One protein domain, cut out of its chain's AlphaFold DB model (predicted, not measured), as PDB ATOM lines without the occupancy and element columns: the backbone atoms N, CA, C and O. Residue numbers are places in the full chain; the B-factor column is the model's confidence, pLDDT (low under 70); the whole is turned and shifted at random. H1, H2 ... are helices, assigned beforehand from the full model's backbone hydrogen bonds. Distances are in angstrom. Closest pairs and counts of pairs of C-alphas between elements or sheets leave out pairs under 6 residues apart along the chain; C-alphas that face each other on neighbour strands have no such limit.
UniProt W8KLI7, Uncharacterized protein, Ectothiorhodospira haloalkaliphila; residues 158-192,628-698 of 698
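Overview. This is residues 158 to 192 and 628 to 698 of the 698 residues of an uncharacterized protein of Ectothiorhodospira haloalkaliphila (UniProt W8KLI7). A long straight helix, H5, forms one side of a flat, open claw: H3 and H4 cross each other and pack on its first half, while H1 starts beside its later part and leads away from it to H2, which touches no helix. The last residues of H2 and of H5 stick out at far ends of the model. The printed part has 106 residues with five named helices, H1 to H5 in order along the chain, and no named strand; the class is all helix. It is loose, with a radius of gyration of the C-alphas of 16.3 A and spans of 57 by 35 by 18 A.

Along the chain. H1, residues 158 to 172, begins at C-alpha 158 at (28.619, 0.434, 213.196) and is 20.8 A long from first to last C-alpha. H2, residues 176 to 189, is 19.5 A long and ends at C-alpha 189 at (32.741, 38.385, 220.890). After the cut come H3, residues 635 to 648, 20.1 A long, and H4, residues 657 to 669, 18.7 A long. H5, residues 671 to 696, is the longest at 37.5 A and ends at C-alpha 696 at (35.035, -5.456, 202.733).

Arrangement. H1 touches H5 with residues 158 to 161 alone; the closest C-alphas are those of Gly 158 and Ala 688, 5.5 A apart, and the lines are about perpendicular at 76 degrees. H1 is apart from H2, H3 and H4. H2 is also apart from H3, H4 and H5. H3 touches H4 with residues 637 to 641 alone, closest at the C-alphas of Thr 637 and Ala 668, 6.5 A, at a steep tilt of 63 degrees, opposite ways. With residues 644 to 648 alone H3 touches H5, closest at the C-alphas of Ser 648 and Arg 679, 5.0 A, at a shallow tilt of 30 degrees, the same way. H4 and H5 form a helical hairpin: they touch, closest at the C-alphas of Tyr 667 and Val 674, 5.6 A, and run opposite ways at a tilt of 36 degrees, only just steep. The helix packing is mostly crossed, with 1 of 4 touching pairs at a shallow tilt. In H1, H2, H3 and H5 every O i to N i+4 pair is within hydrogen-bond range; in H4, 8 of 9 are.

Size, cuts and confidence. The C-alphas of Gly 191 and Gln 698, the two farthest apart, are 57.5 A from each other. Residues 185 to 191, of which 185 to 189 belong to H2, and residues 693 to 698, of which 693 to 696 belong to H5, stand free. Residues 193 to 627 are not printed, and C-alphas 192 and 628 are 21.6 A apart across the cut, which lies in the link from H2 to H3. Of the links printed whole, H1 to H2 and H4 to H5 are tight and H3 to H4 is short. The mean pLDDT of the printed part is 85.4; residues 173 to 178, 630 to 632 and 698 are under 70.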
ATOM      1  N   GLY A 158      28.329   0.120 214.595       87.88
ATOM      2  CA  GLY A 158      28.619   0.434 213.196       87.88
ATOM      3  C   GLY A 158      28.169   1.851 212.851       87.88
ATOM      4  O   GLY A 158      28.964   2.638 212.339       87.88
ATOM      5  N   GLN A 159      26.937   2.205 213.228       86.19
ATOM      6  CA  GLN A 159      26.427   3.570 213.085       86.19
ATOM      7  C   GLN A 159      27.245   4.568 213.921       86.19
ATOM      8  O   GLN A 159      27.619   5.625 213.417       86.19
ATOM      9  N   LYS A 160      27.578   4.237 215.177       86.06
ATOM     10  CA  LYS A 160      28.394   5.125 216.026       86.06
ATOM     11  C   LYS A 160      29.803   5.347 215.488       86.06
ATOM     12  O   LYS A 160      30.317   6.457 215.597       86.06
ATOM     13  N   LEU A 161      30.406   4.337 214.867       91.25
ATOM     14  CA  LEU A 161      31.684   4.493 214.180       91.25
ATOM     15  C   LEU A 161      31.568   5.435 212.973       91.25
ATOM     16  O   LEU A 161      32.453   6.264 212.777       91.25
ATOM     17  N   ASP A 162      30.490   5.338 212.189       88.50
ATOM     18  CA  ASP A 162      30.233   6.261 211.076       88.50
ATOM     19  C   ASP A 162      30.063   7.708 211.563       88.50
ATOM     20  O   ASP A 162      30.733   8.599 211.044       88.50
ATOM     21  N   GLU A 163      29.250   7.931 212.599       85.62
ATOM     22  CA  GLU A 163      29.060   9.250 213.226       85.62
ATOM     23  C   GLU A 163      30.391   9.817 213.753       85.62
ATOM     24  O   GLU A 163      30.751  10.965 213.492       85.62
ATOM     25  N   CYS A 164      31.171   8.995 214.455       91.31
ATOM     26  CA  CYS A 164      32.453   9.398 215.024       91.31
ATOM     27  C   CYS A 164      33.498   9.750 213.948       91.31
ATOM     28  O   CYS A 164      34.237  10.728 214.086       91.31
ATOM     29  N   ARG A 165      33.549   8.984 212.851       92.25
ATOM     30  CA  ARG A 165      34.417   9.272 211.696       92.25
ATOM     31  C   ARG A 165      33.970  10.508 210.935       92.25
ATOM     32  O   ARG A 165      34.809  11.277 210.468       92.25
ATOM     33  N   GLU A 166      32.665  10.719 210.822       84.94
ATOM     34  CA  GLU A 166      32.111  11.941 210.253       84.94
ATOM     35  C   GLU A 166      32.544  13.162 211.071       84.94
ATOM     36  O   GLU A 166      33.039  14.133 210.501       84.94
ATOM     37  N   HIS A 167      32.451  13.102 212.400       84.31
ATOM     38  CA  HIS A 167      32.910  14.179 213.276       84.31
ATOM     39  C   HIS A 167      34.415  14.427 213.193       84.31
ATOM     40  O   HIS A 167      34.824  15.587 213.136       84.31
ATOM     41  N   HIS A 168      35.232  13.371 213.135       87.12
ATOM     42  CA  HIS A 168      36.666  13.519 212.896       87.12
ATOM     43  C   HIS A 168      36.927  14.175 211.541       87.12
ATOM     44  O   HIS A 168      37.649  15.160 211.478       87.12
ATOM     45  N   SER A 169      36.296  13.700 210.462       80.75
ATOM     46  CA  SER A 169      36.413  14.315 209.136       80.75
ATOM     47  C   SER A 169      36.039  15.795 209.170       80.75
ATOM     48  O   SER A 169      36.737  16.595 208.574       80.75
ATOM     49  N   LEU A 170      34.989  16.176 209.898       73.75
ATOM     50  CA  LEU A 170      34.569  17.571 210.062       73.75
ATOM     51  C   LEU A 170      35.520  18.415 210.926       73.75
ATOM     52  O   LEU A 170      35.324  19.625 211.031       73.75
ATOM     53  N   ARG A 171      36.476  17.812 211.632       75.25
ATOM     54  CA  ARG A 171      37.455  18.519 212.473       75.25
ATOM     55  C   ARG A 171      38.867  18.487 211.907       75.25
ATOM     56  O   ARG A 171      39.626  19.410 212.164       75.25
ATOM     57  N   THR A 172      39.220  17.431 211.182       73.62
ATOM     58  CA  THR A 172      40.529  17.267 210.545       73.62
ATOM     59  C   THR A 172      40.513  17.576 209.064       73.62
ATOM     60  O   THR A 172      41.587  17.622 208.465       73.62
ATOM     61  N   SER A 173      39.334  17.744 208.450       68.06
ATOM     62  CA  SER A 173      39.280  18.466 207.184       68.06
ATOM     63  C   SER A 173      39.992  19.796 207.436       68.06
ATOM     64  O   SER A 173      39.710  20.421 208.463       68.06
ATOM     65  N   PRO A 174      40.996  20.164 206.624       54.53
ATOM     66  CA  PRO A 174      41.808  21.363 206.810       54.53
ATOM     67  C   PRO A 174      40.998  22.646 206.539       54.53
ATOM     68  O   PRO A 174      41.458  23.528 205.818       54.53
ATOM     69  N   ASP A 175      39.802  22.740 207.124       58.84
ATOM     70  CA  ASP A 175      38.774  23.750 206.930       58.84
ATOM     71  C   ASP A 175      39.255  25.074 207.517       58.84
ATOM     72  O   ASP A 175      38.805  25.526 208.575       58.84
ATOM     73  N   SER A 176      40.148  25.730 206.773       59.19
ATOM     74  CA  SER A 176      40.492  27.136 206.940       59.19
ATOM     75  C   SER A 176      39.211  27.943 207.101       59.19
ATOM     76  O   SER A 176      39.127  28.783 207.970       59.19
ATOM     77  N   ILE A 177      38.137  27.639 206.386       64.38
ATOM     78  CA  ILE A 177      36.949  28.494 206.398       64.38
ATOM     79  C   ILE A 177      36.153  28.369 207.686       64.38
ATOM     80  O   ILE A 177      35.728  29.392 208.222       64.38
ATOM     81  N   ARG A 178      35.942  27.152 208.207       69.75
ATOM     82  CA  ARG A 178      35.173  27.002 209.448       69.75
ATOM     83  C   ARG A 178      35.959  27.540 210.629       69.75
ATOM     84  O   ARG A 178      35.381  28.236 211.458       69.75
ATOM     85  N   ASP A 179      37.263  27.281 210.673       77.94
ATOM     86  CA  ASP A 179      38.125  27.866 211.692       77.94
ATOM     87  C   ASP A 179      38.218  29.388 211.528       77.94
ATOM     88  O   ASP A 179      38.152  30.104 212.517       77.94
ATOM     89  N   PHE A 180      38.266  29.925 210.309       80.94
ATOM     90  CA  PHE A 180      38.274  31.373 210.095       80.94
ATOM     91  C   PHE A 180      36.959  32.011 210.529       80.94
ATOM     92  O   PHE A 180      36.999  33.017 211.224       80.94
ATOM     93  N   GLN A 181      35.809  31.435 210.168       81.88
ATOM     94  CA  GLN A 181      34.493  31.920 210.589       81.88
ATOM     95  C   GLN A 181      34.362  31.868 212.114       81.88
ATOM     96  O   GLN A 181      33.962  32.834 212.749       81.88
ATOM     97  N   TYR A 182      34.764  30.753 212.715       80.62
ATOM     98  CA  TYR A 182      34.667  30.564 214.152       80.62
ATOM     99  C   TYR A 182      35.644  31.476 214.913       80.62
ATOM    100  O   TYR A 182      35.288  32.083 215.920       80.62
ATOM    101  N   GLY A 183      36.872  31.629 214.416       85.69
ATOM    102  CA  GLY A 183      37.849  32.579 214.936       85.69
ATOM    103  C   GLY A 183      37.391  34.025 214.776       85.69
ATOM    104  O   GLY A 183      37.586  34.831 215.681       85.69
ATOM    105  N   TYR A 184      36.727  34.341 213.668       88.12
ATOM    106  CA  TYR A 184      36.106  35.635 213.415       88.12
ATOM    107  C   TYR A 184      35.010  35.934 214.442       88.12
ATOM    108  O   TYR A 184      35.072  36.964 215.113       88.12
ATOM    109  N   ASP A 185      34.057  35.015 214.620       84.25
ATOM    110  CA  ASP A 185      32.954  35.146 215.577       84.25
ATOM    111  C   ASP A 185      33.486  35.266 217.012       84.25
ATOM    112  O   ASP A 185      33.022  36.094 217.803       84.25
ATOM    113  N   TYR A 186      34.525  34.493 217.335       87.12
ATOM    114  CA  TYR A 186      35.191  34.579 218.622       87.12
ATOM    115  C   TYR A 186      35.853  35.946 218.830       87.12
ATOM    116  O   TYR A 186      35.597  36.584 219.847       87.12
ATOM    117  N   LEU A 187      36.642  36.454 217.877       88.00
ATOM    118  CA  LEU A 187      37.250  37.790 217.980       88.00
ATOM    119  C   LEU A 187      36.191  38.893 218.102       88.00
ATOM    120  O   LEU A 187      36.350  39.796 218.926       88.00
ATOM    121  N   ALA A 188      35.087  38.789 217.356       86.69
ATOM    122  CA  ALA A 188      33.950  39.700 217.472       86.69
ATOM    123  C   ALA A 188      33.380  39.708 218.898       86.69
ATOM    124  O   ALA A 188      33.147  40.774 219.468       86.69
ATOM    125  N   SER A 189      33.215  38.525 219.504       84.19
ATOM    126  CA  SER A 189      32.741  38.385 220.890       84.19
ATOM    127  C   SER A 189      33.690  39.013 221.918       84.19
ATOM    128  O   SER A 189      33.248  39.447 222.977       84.19
ATOM    129  N   GLN A 190      34.984  39.108 221.589       87.56
ATOM    130  CA  GLN A 190      36.004  39.776 222.402       87.56
ATOM    131  C   GLN A 190      36.079  41.293 222.144       87.56
ATOM    132  O   GLN A 190      36.963  41.965 222.671       87.56
ATOM    133  N   GLY A 191      35.173  41.850 221.332       88.62
ATOM    134  CA  GLY A 191      35.131  43.277 221.012       88.62
ATOM    135  C   GLY A 191      36.138  43.722 219.950       88.62
ATOM    136  O   GLY A 191      36.292  44.925 219.732       88.62
ATOM    137  N   VAL A 192      36.814  42.789 219.268       88.81
ATOM    138  CA  VAL A 192      37.680  43.130 218.131       88.81
ATOM    139  C   VAL A 192      36.795  43.633 216.986       88.81
ATOM    140  O   VAL A 192      35.803  42.979 216.651       88.81
ATOM    141  N   ILE A 628      35.117  24.339 227.660       81.06
ATOM    142  CA  ILE A 628      35.275  24.642 229.084       81.06
ATOM    143  C   ILE A 628      33.995  25.296 229.634       81.06
ATOM    144  O   ILE A 628      33.555  24.978 230.734       81.06
ATOM    145  N   GLY A 629      33.333  26.136 228.833       73.31
ATOM    146  CA  GLY A 629      32.228  26.965 229.300       73.31
ATOM    147  C   GLY A 629      32.704  28.065 230.265       73.31
ATOM    148  O   GLY A 629      33.895  28.368 230.309       73.31
ATOM    149  N   PRO A 630      31.787  28.689 231.026       59.41
ATOM    150  CA  PRO A 630      32.138  29.640 232.087       59.41
ATOM    151  C   PRO A 630      32.777  28.967 233.316       59.41
ATOM    152  O   PRO A 630      33.248  29.658 234.215       59.41
ATOM    153  N   ASP A 631      32.771  27.636 233.362       57.91
ATOM    154  CA  ASP A 631      33.226  26.838 234.492       57.91
ATOM    155  C   ASP A 631      34.766  26.839 234.552       57.91
ATOM    156  O   ASP A 631      35.431  26.693 233.527       57.91
ATOM    157  N   GLU A 632      35.361  26.980 235.742       69.12
ATOM    158  CA  GLU A 632      36.822  27.009 235.952       69.12
ATOM    159  C   GLU A 632      37.493  25.626 235.750       69.12
ATOM    160  O   GLU A 632      38.240  25.141 236.603       69.12
ATOM    161  N   ILE A 633      37.248  24.939 234.629       81.88
ATOM    162  CA  ILE A 633      37.964  23.696 234.314       81.88
ATOM    163  C   ILE A 633      39.425  24.050 234.030       81.88
ATOM    164  O   ILE A 633      39.749  24.760 233.075       81.88
ATOM    165  N   SER A 634      40.323  23.536 234.871       88.00
ATOM    166  CA  SER A 634      41.752  23.803 234.742       88.00
ATOM    167  C   SER A 634      42.306  23.274 233.413       88.00
ATOM    168  O   SER A 634      41.876  22.237 232.900       88.00
ATOM    169  N   MET A 635      43.335  23.940 232.878       83.62
ATOM    170  CA  MET A 635      44.035  23.453 231.681       83.62
ATOM    171  C   MET A 635      44.606  22.044 231.877       83.62
ATOM    172  O   MET A 635      44.616  21.260 230.935       83.62
ATOM    173  N   GLN A 636      45.026  21.700 233.098       90.94
ATOM    174  CA  GLN A 636      45.513  20.364 233.427       90.94
ATOM    175  C   GLN A 636      44.412  19.304 233.265       90.94
ATOM    176  O   GLN A 636      44.668  18.247 232.694       90.94
ATOM    177  N   THR A 637      43.186  19.607 233.702       90.56
ATOM    178  CA  THR A 637      42.017  18.729 233.541       90.56
ATOM    179  C   THR A 637      41.671  18.531 232.068       90.56
ATOM    180  O   THR A 637      41.456  17.398 231.644       90.56
ATOM    181  N   LEU A 638      41.674  19.607 231.271       90.31
ATOM    182  CA  LEU A 638      41.431  19.518 229.831       90.31
ATOM    183  C   LEU A 638      42.492  18.654 229.136       90.31
ATOM    184  O   LEU A 638      42.144  17.785 228.343       90.31
ATOM    185  N   THR A 639      43.776  18.860 229.446       90.56
ATOM    186  CA  THR A 639      44.870  18.071 228.865       90.56
ATOM    187  C   THR A 639      44.762  16.591 229.232       90.56
ATOM    188  O   THR A 639      44.908  15.748 228.348       90.56
ATOM    189  N   ALA A 640      44.465  16.267 230.495       93.75
ATOM    190  CA  ALA A 640      44.283  14.885 230.941       93.75
ATOM    191  C   ALA A 640      43.106  14.208 230.218       93.75
ATOM    192  O   ALA A 640      43.277  13.146 229.620       93.75
ATOM    193  N   PHE A 641      41.951  14.878 230.167       94.25
ATOM    194  CA  PHE A 641      40.774  14.404 229.439       94.25
ATOM    195  C   PHE A 641      41.067  14.164 227.952       94.25
ATOM    196  O   PHE A 641      40.749  13.102 227.417       94.25
ATOM    197  N   SER A 642      41.707  15.126 227.277       91.62
ATOM    198  CA  SER A 642      42.061  14.983 225.864       91.62
ATOM    199  C   SER A 642      42.987  13.790 225.622       91.62
ATOM    200  O   SER A 642      42.766  13.078 224.646       91.62
ATOM    201  N   SER A 643      43.969  13.531 226.495       94.12
ATOM    202  CA  SER A 643      44.853  12.356 226.373       94.12
ATOM    203  C   SER A 643      44.048  11.059 226.373       94.12
ATOM    204  O   SER A 643      44.198  10.237 225.476       94.12
ATOM    205  N   VAL A 644      43.114  10.918 227.319       95.50
ATOM    206  CA  VAL A 644      42.269   9.722 227.439       95.50
ATOM    207  C   VAL A 644      41.408   9.519 226.192       95.50
ATOM    208  O   VAL A 644      41.310   8.396 225.694       95.50
ATOM    209  N   VAL A 645      40.793  10.586 225.670       92.88
ATOM    210  CA  VAL A 645      39.987  10.525 224.439       92.88
ATOM    211  C   VAL A 645      40.837  10.066 223.254       92.88
ATOM    212  O   VAL A 645      40.434   9.149 222.540       92.88
ATOM    213  N   TRP A 646      42.013  10.673 223.066       92.44
ATOM    214  CA  TRP A 646      42.923  10.357 221.962       92.44
ATOM    215  C   TRP A 646      43.483   8.935 222.030       92.44
ATOM    216  O   TRP A 646      43.622   8.293 220.996       92.44
ATOM    217  N   GLU A 647      43.792   8.435 223.226       95.62
ATOM    218  CA  GLU A 647      44.335   7.086 223.421       95.62
ATOM    219  C   GLU A 647      43.279   5.982 223.274       95.62
ATOM    220  O   GLU A 647      43.626   4.833 223.001       95.62
ATOM    221  N   SER A 648      42.001   6.307 223.483       95.44
ATOM    222  CA  SER A 648      40.932   5.304 223.541       95.44
ATOM    223  C   SER A 648      40.158   5.146 222.235       95.44
ATOM    224  O   SER A 648      39.667   4.054 221.952       95.44
ATOM    225  N   LEU A 649      39.983   6.219 221.460       94.94
ATOM    226  CA  LEU A 649      39.191   6.181 220.231       94.94
ATOM    227  C   LEU A 649      39.996   5.631 219.035       94.94
ATOM    228  O   LEU A 649      41.201   5.866 218.959       94.94
ATOM    229  N   PRO A 650      39.345   4.949 218.069       94.94
ATOM    230  CA  PRO A 650      39.996   4.533 216.828       94.94
ATOM    231  C   PRO A 650      40.642   5.690 216.061       94.94
ATOM    232  O   PRO A 650      40.192   6.840 216.140       94.94
ATOM    233  N   GLU A 651      41.643   5.374 215.234       89.00
ATOM    234  CA  GLU A 651      42.211   6.355 214.312       89.00
ATOM    235  C   GLU A 651      41.097   6.949 213.439       89.00
ATOM    236  O   GLU A 651      40.275   6.243 212.853       89.00
ATOM    237  N   ARG A 652      41.077   8.278 213.330       91.44
ATOM    238  CA  ARG A 652      40.050   9.030 212.596       91.44
ATOM    239  C   ARG A 652      38.656   9.019 213.217       91.44
ATOM    240  O   ARG A 652      37.668   9.128 212.497       91.44
ATOM    241  N   CYS A 653      38.566   8.920 214.534       92.88
ATOM    242  CA  CYS A 653      37.314   8.971 215.272       92.88
ATOM    243  C   CYS A 653      37.353  10.150 216.249       92.88
ATOM    244  O   CYS A 653      38.355  10.370 216.926       92.88
ATOM    245  N   GLN A 654      36.274  10.928 216.328       91.69
ATOM    246  CA  GLN A 654      36.146  11.979 217.325       91.69
ATOM    247  C   GLN A 654      34.713  12.109 217.831       91.69
ATOM    248  O   GLN A 654      33.756  11.990 217.068       91.69
ATOM    249  N   PHE A 655      34.552  12.392 219.124       89.88
ATOM    250  CA  PHE A 655      33.240  12.708 219.676       89.88
ATOM    251  C   PHE A 655      32.667  13.996 219.072       89.88
ATOM    252  O   PHE A 655      33.400  14.924 218.705       89.88
ATOM    253  N   SER A 656      31.334  14.076 219.029       85.25
ATOM    254  CA  SER A 656      30.647  15.341 218.779       85.25
ATOM    255  C   SER A 656      31.016  16.367 219.858       85.25
ATOM    256  O   SER A 656      31.305  16.001 220.999       85.25
ATOM    257  N   ARG A 657      30.967  17.666 219.531       80.12
ATOM    258  CA  ARG A 657      31.281  18.750 220.485       80.12
ATOM    259  C   ARG A 657      30.426  18.700 221.748       80.12
ATOM    260  O   ARG A 657      30.952  18.876 222.842       80.12
ATOM    261  N   SER A 658      29.129  18.436 221.604       77.12
ATOM    262  CA  SER A 658      28.207  18.319 222.738       77.12
ATOM    263  C   SER A 658      28.565  17.138 223.639       77.12
ATOM    264  O   SER A 658      28.593  17.280 224.859       77.12
ATOM    265  N   THR A 659      28.911  15.994 223.048       82.94
ATOM    266  CA  THR A 659      29.347  14.807 223.795       82.94
ATOM    267  C   THR A 659      30.671  15.056 224.501       82.94
ATOM    268  O   THR A 659      30.773  14.810 225.697       82.94
ATOM    269  N   GLU A 660      31.658  15.616 223.804       88.06
ATOM    270  CA  GLU A 660      32.963  15.947 224.376       88.06
ATOM    271  C   GLU A 660      32.842  16.936 225.541       88.06
ATOM    272  O   GLU A 660      33.439  16.719 226.588       88.06
ATOM    273  N   LYS A 661      32.006  17.974 225.408       83.44
ATOM    274  CA  LYS A 661      31.728  18.938 226.481       83.44
ATOM    275  C   LYS A 661      31.086  18.284 227.706       83.44
ATOM    276  O   LYS A 661      31.505  18.553 228.831       83.44
ATOM    277  N   ARG A 662      30.081  17.422 227.508       81.88
ATOM    278  CA  ARG A 662      29.438  16.678 228.607       81.88
ATOM    279  C   ARG A 662      30.435  15.770 229.318       81.88
ATOM    280  O   ARG A 662      30.518  15.809 230.542       81.88
ATOM    281  N   LEU A 663      31.221  15.014 228.552       85.50
ATOM    282  CA  LEU A 663      32.240  14.121 229.094       85.50
ATOM    283  C   LEU A 663      33.340  14.896 229.819       85.50
ATOM    284  O   LEU A 663      33.742  14.471 230.890       85.50
ATOM    285  N   LEU A 664      33.777  16.052 229.314       88.25
ATOM    286  CA  LEU A 664      34.766  16.898 229.987       88.25
ATOM    287  C   LEU A 664      34.246  17.422 231.336       88.25
ATOM    288  O   LEU A 664      34.961  17.385 232.336       88.25
ATOM    289  N   ARG A 665      32.988  17.876 231.391       83.88
ATOM    290  CA  ARG A 665      32.344  18.307 232.644       83.88
ATOM    291  C   ARG A 665      32.181  17.156 233.633       83.88
ATOM    292  O   ARG A 665      32.421  17.332 234.825       83.88
ATOM    293  N   ALA A 666      31.796  15.977 233.149       80.62
ATOM    294  CA  ALA A 666      31.738  14.772 233.968       80.62
ATOM    295  C   ALA A 666      33.138  14.377 234.469       80.62
ATOM    296  O   ALA A 666      33.303  14.115 235.657       80.62
ATOM    297  N   TYR A 667      34.156  14.451 233.609       86.00
ATOM    298  CA  TYR A 667      35.549  14.125 233.919       86.00
ATOM    299  C   TYR A 667      36.115  15.029 235.013       86.00
ATOM    300  O   TYR A 667      36.797  14.554 235.915       86.00
ATOM    301  N   ALA A 668      35.780  16.324 234.990       85.25
ATOM    302  CA  ALA A 668      36.174  17.262 236.038       85.25
ATOM    303  C   ALA A 668      35.631  16.883 237.433       85.25
ATOM    304  O   ALA A 668      36.224  17.266 238.439       85.25
ATOM    305  N   ARG A 669      34.524  16.128 237.504       84.25
ATOM    306  CA  ARG A 669      33.891  15.677 238.757       84.25
ATOM    307  C   ARG A 669      34.269  14.242 239.134       84.25
ATOM    308  O   ARG A 669      34.427  13.948 240.314       84.25
ATOM    309  N   GLN A 670      34.369  13.354 238.146       85.88
ATOM    310  CA  GLN A 670      34.552  11.911 238.312       85.88
ATOM    311  C   GLN A 670      35.482  11.356 237.216       85.88
ATOM    312  O   GLN A 670      35.019  10.666 236.303       85.88
ATOM    313  N   PRO A 671      36.794  11.650 237.270       87.94
ATOM    314  CA  PRO A 671      37.716  11.304 236.192       87.94
ATOM    315  C   PRO A 671      37.752   9.793 235.935       87.94
ATOM    316  O   PRO A 671      37.523   9.370 234.809       87.94
ATOM    317  N   GLU A 672      37.914   8.966 236.972       89.44
ATOM    318  CA  GLU A 672      38.043   7.504 236.834       89.44
ATOM    319  C   GLU A 672      36.840   6.845 236.131       89.44
ATOM    320  O   GLU A 672      37.019   5.975 235.277       89.44
ATOM    321  N   ALA A 673      35.615   7.279 236.447       81.00
ATOM    322  CA  ALA A 673      34.398   6.739 235.839       81.00
ATOM    323  C   ALA A 673      34.316   7.080 234.343       81.00
ATOM    324  O   ALA A 673      34.045   6.209 233.511       81.00
ATOM    325  N   VAL A 674      34.618   8.333 233.993       84.50
ATOM    326  CA  VAL A 674      34.617   8.795 232.602       84.50
ATOM    327  C   VAL A 674      35.748   8.148 231.803       84.50
ATOM    328  O   VAL A 674      35.530   7.758 230.658       84.50
ATOM    329  N   GLU A 675      36.934   7.958 232.393       92.56
ATOM    330  CA  GLU A 675      38.031   7.226 231.745       92.56
ATOM    331  C   GLU A 675      37.644   5.790 231.410       92.56
ATOM    332  O   GLU A 675      37.888   5.340 230.287       92.56
ATOM    333  N   SER A 676      37.022   5.080 232.356       87.06
ATOM    334  CA  SER A 676      36.544   3.715 232.130       87.06
ATOM    335  C   SER A 676      35.553   3.673 230.969       87.06
ATOM    336  O   SER A 676      35.716   2.875 230.045       87.06
ATOM    337  N   TRP A 677      34.575   4.584 230.963       89.56
ATOM    338  CA  TRP A 677      33.568   4.654 229.906       89.56
ATOM    339  C   TRP A 677      34.184   4.951 228.533       89.56
ATOM    340  O   TRP A 677      33.867   4.267 227.558       89.56
ATOM    341  N   ILE A 678      35.095   5.929 228.437       90.88
ATOM    342  CA  ILE A 678      35.737   6.304 227.166       90.88
ATOM    343  C   ILE A 678      36.540   5.125 226.599       90.88
ATOM    344  O   ILE A 678      36.450   4.848 225.399       90.88
ATOM    345  N   ARG A 679      37.276   4.394 227.447       94.25
ATOM    346  CA  ARG A 679      38.050   3.208 227.043       94.25
ATOM    347  C   ARG A 679      37.152   2.074 226.557       94.25
ATOM    348  O   ARG A 679      37.419   1.486 225.510       94.25
ATOM    349  N   GLU A 680      36.073   1.778 227.281       88.88
ATOM    350  CA  GLU A 680      35.103   0.751 226.882       88.88
ATOM    351  C   GLU A 680      34.401   1.109 225.566       88.88
ATOM    352  O   GLU A 680      34.274   0.268 224.669       88.88
ATOM    353  N   HIS A 681      33.992   2.371 225.414       90.38
ATOM    354  CA  HIS A 681      33.361   2.871 224.198       90.38
ATOM    355  C   HIS A 681      34.314   2.805 222.997       90.38
ATOM    356  O   HIS A 681      33.943   2.309 221.931       90.38
ATOM    357  N   GLY A 682      35.557   3.252 223.177       92.94
ATOM    358  CA  GLY A 682      36.602   3.199 222.160       92.94
ATOM    359  C   GLY A 682      36.940   1.775 221.711       92.94
ATOM    360  O   GLY A 682      37.022   1.500 220.509       92.94
ATOM    361  N   LEU A 683      37.017   0.828 222.653       93.38
ATOM    362  CA  LEU A 683      37.189  -0.592 222.344       93.38
ATOM    363  C   LEU A 683      36.022  -1.135 221.505       93.38
ATOM    364  O   LEU A 683      36.242  -1.843 220.521       93.38
ATOM    365  N   ALA A 684      34.781  -0.788 221.854       90.81
ATOM    366  CA  ALA A 684      33.604  -1.228 221.108       90.81
ATOM    367  C   ALA A 684      33.574  -0.676 219.670       90.81
ATOM    368  O   ALA A 684      33.243  -1.413 218.735       90.81
ATOM    369  N   LEU A 685      33.983   0.583 219.471       92.88
ATOM    370  CA  LEU A 685      34.148   1.181 218.142       92.88
ATOM    371  C   LEU A 685      35.252   0.489 217.333       92.88
ATOM    372  O   LEU A 685      35.040   0.174 216.163       92.88
ATOM    373  N   THR A 686      36.382   0.167 217.965       95.00
ATOM    374  CA  THR A 686      37.493  -0.571 217.334       95.00
ATOM    375  C   THR A 686      37.047  -1.962 216.867       95.00
ATOM    376  O   THR A 686      37.361  -2.406 215.762       95.00
ATOM    377  N   VAL A 687      36.241  -2.662 217.673       93.06
ATOM    378  CA  VAL A 687      35.660  -3.959 217.282       93.06
ATOM    379  C   VAL A 687      34.689  -3.806 216.105       93.06
ATOM    380  O   VAL A 687      34.654  -4.665 215.219       93.06
ATOM    381  N   ALA A 688      33.887  -2.737 216.077       91.69
ATOM    382  CA  ALA A 688      32.983  -2.457 214.963       91.69
ATOM    383  C   ALA A 688      33.742  -2.162 213.659       91.69
ATOM    384  O   ALA A 688      33.345  -2.652 212.599       91.69
ATOM    385  N   GLU A 689      34.855  -1.435 213.746       94.50
ATOM    386  CA  GLU A 689      35.764  -1.155 212.634       94.50
ATOM    387  C   GLU A 689      36.352  -2.446 212.061       94.50
ATOM    388  O   GLU A 689      36.131  -2.753 210.889       94.50
ATOM    389  N   ALA A 690      36.956  -3.283 212.909       93.69
ATOM    390  CA  ALA A 690      37.527  -4.563 212.488       93.69
ATOM    391  C   ALA A 690      36.492  -5.481 211.805       93.69
ATOM    392  O   ALA A 690      36.789  -6.154 210.816       93.69
ATOM    393  N   ARG A 691      35.242  -5.499 212.296       93.12
ATOM    394  CA  ARG A 691      34.142  -6.258 211.670       93.12
ATOM    395  C   ARG A 691      33.765  -5.719 210.293       93.12
ATOM    396  O   ARG A 691      33.377  -6.504 209.429       93.12
ATOM    397  N   ARG A 692      33.812  -4.402 210.098       91.88
ATOM    398  CA  ARG A 692      33.519  -3.766 208.810       91.88
ATOM    399  C   ARG A 692      34.611  -4.076 207.796       91.88
ATOM    400  O   ARG A 692      34.281  -4.488 206.687       91.88
ATOM    401  N   ASP A 693      35.869  -3.953 208.196       91.62
ATOM    402  CA  ASP A 693      37.016  -4.214 207.325       91.62
ATOM    403  C   ASP A 693      37.042  -5.685 206.884       91.62
ATOM    404  O   ASP A 693      37.202  -5.984 205.700       91.62
ATOM    405  N   ALA A 694      36.736  -6.611 207.800       92.50
ATOM    406  CA  ALA A 694      36.601  -8.033 207.483       92.50
ATOM    407  C   ALA A 694      35.500  -8.332 206.445       92.50
ATOM    408  O   ALA A 694      35.635  -9.282 205.678       92.50
ATOM    409  N   ARG A 695      34.419  -7.537 206.398       91.75
ATOM    410  CA  ARG A 695      33.347  -7.678 205.393       91.75
ATOM    411  C   ARG A 695      33.709  -7.081 204.034       91.75
ATOM    412  O   ARG A 695      33.118  -7.487 203.047       91.75
ATOM    413  N   GLN A 696      34.610  -6.100 203.984       88.38
ATOM    414  CA  GLN A 696      35.035  -5.456 202.733       88.38
ATOM    415  C   GLN A 696      36.166  -6.215 202.027       88.38
ATOM    416  O   GLN A 696      36.367  -6.028 200.832       88.38
ATOM    417  N   GLY A 697      36.910  -7.046 202.763       81.94
ATOM    418  CA  GLY A 697      37.959  -7.908 202.214       81.94
ATOM    419  C   GLY A 697      37.481  -9.269 201.684       81.94
ATOM    420  O   GLY A 697      38.318 -10.043 201.223       81.94
ATOM    421  N   GLN A 698      36.182  -9.571 201.782       62.97
ATOM    422  CA  GLN A 698      35.518 -10.735 201.173       62.97
ATOM    423  C   GLN A 698      34.853 -10.320 199.866       62.97
ATOM    424  O   GLN A 698      34.893 -11.137 198.919       62.97
TER     425      GLN A 698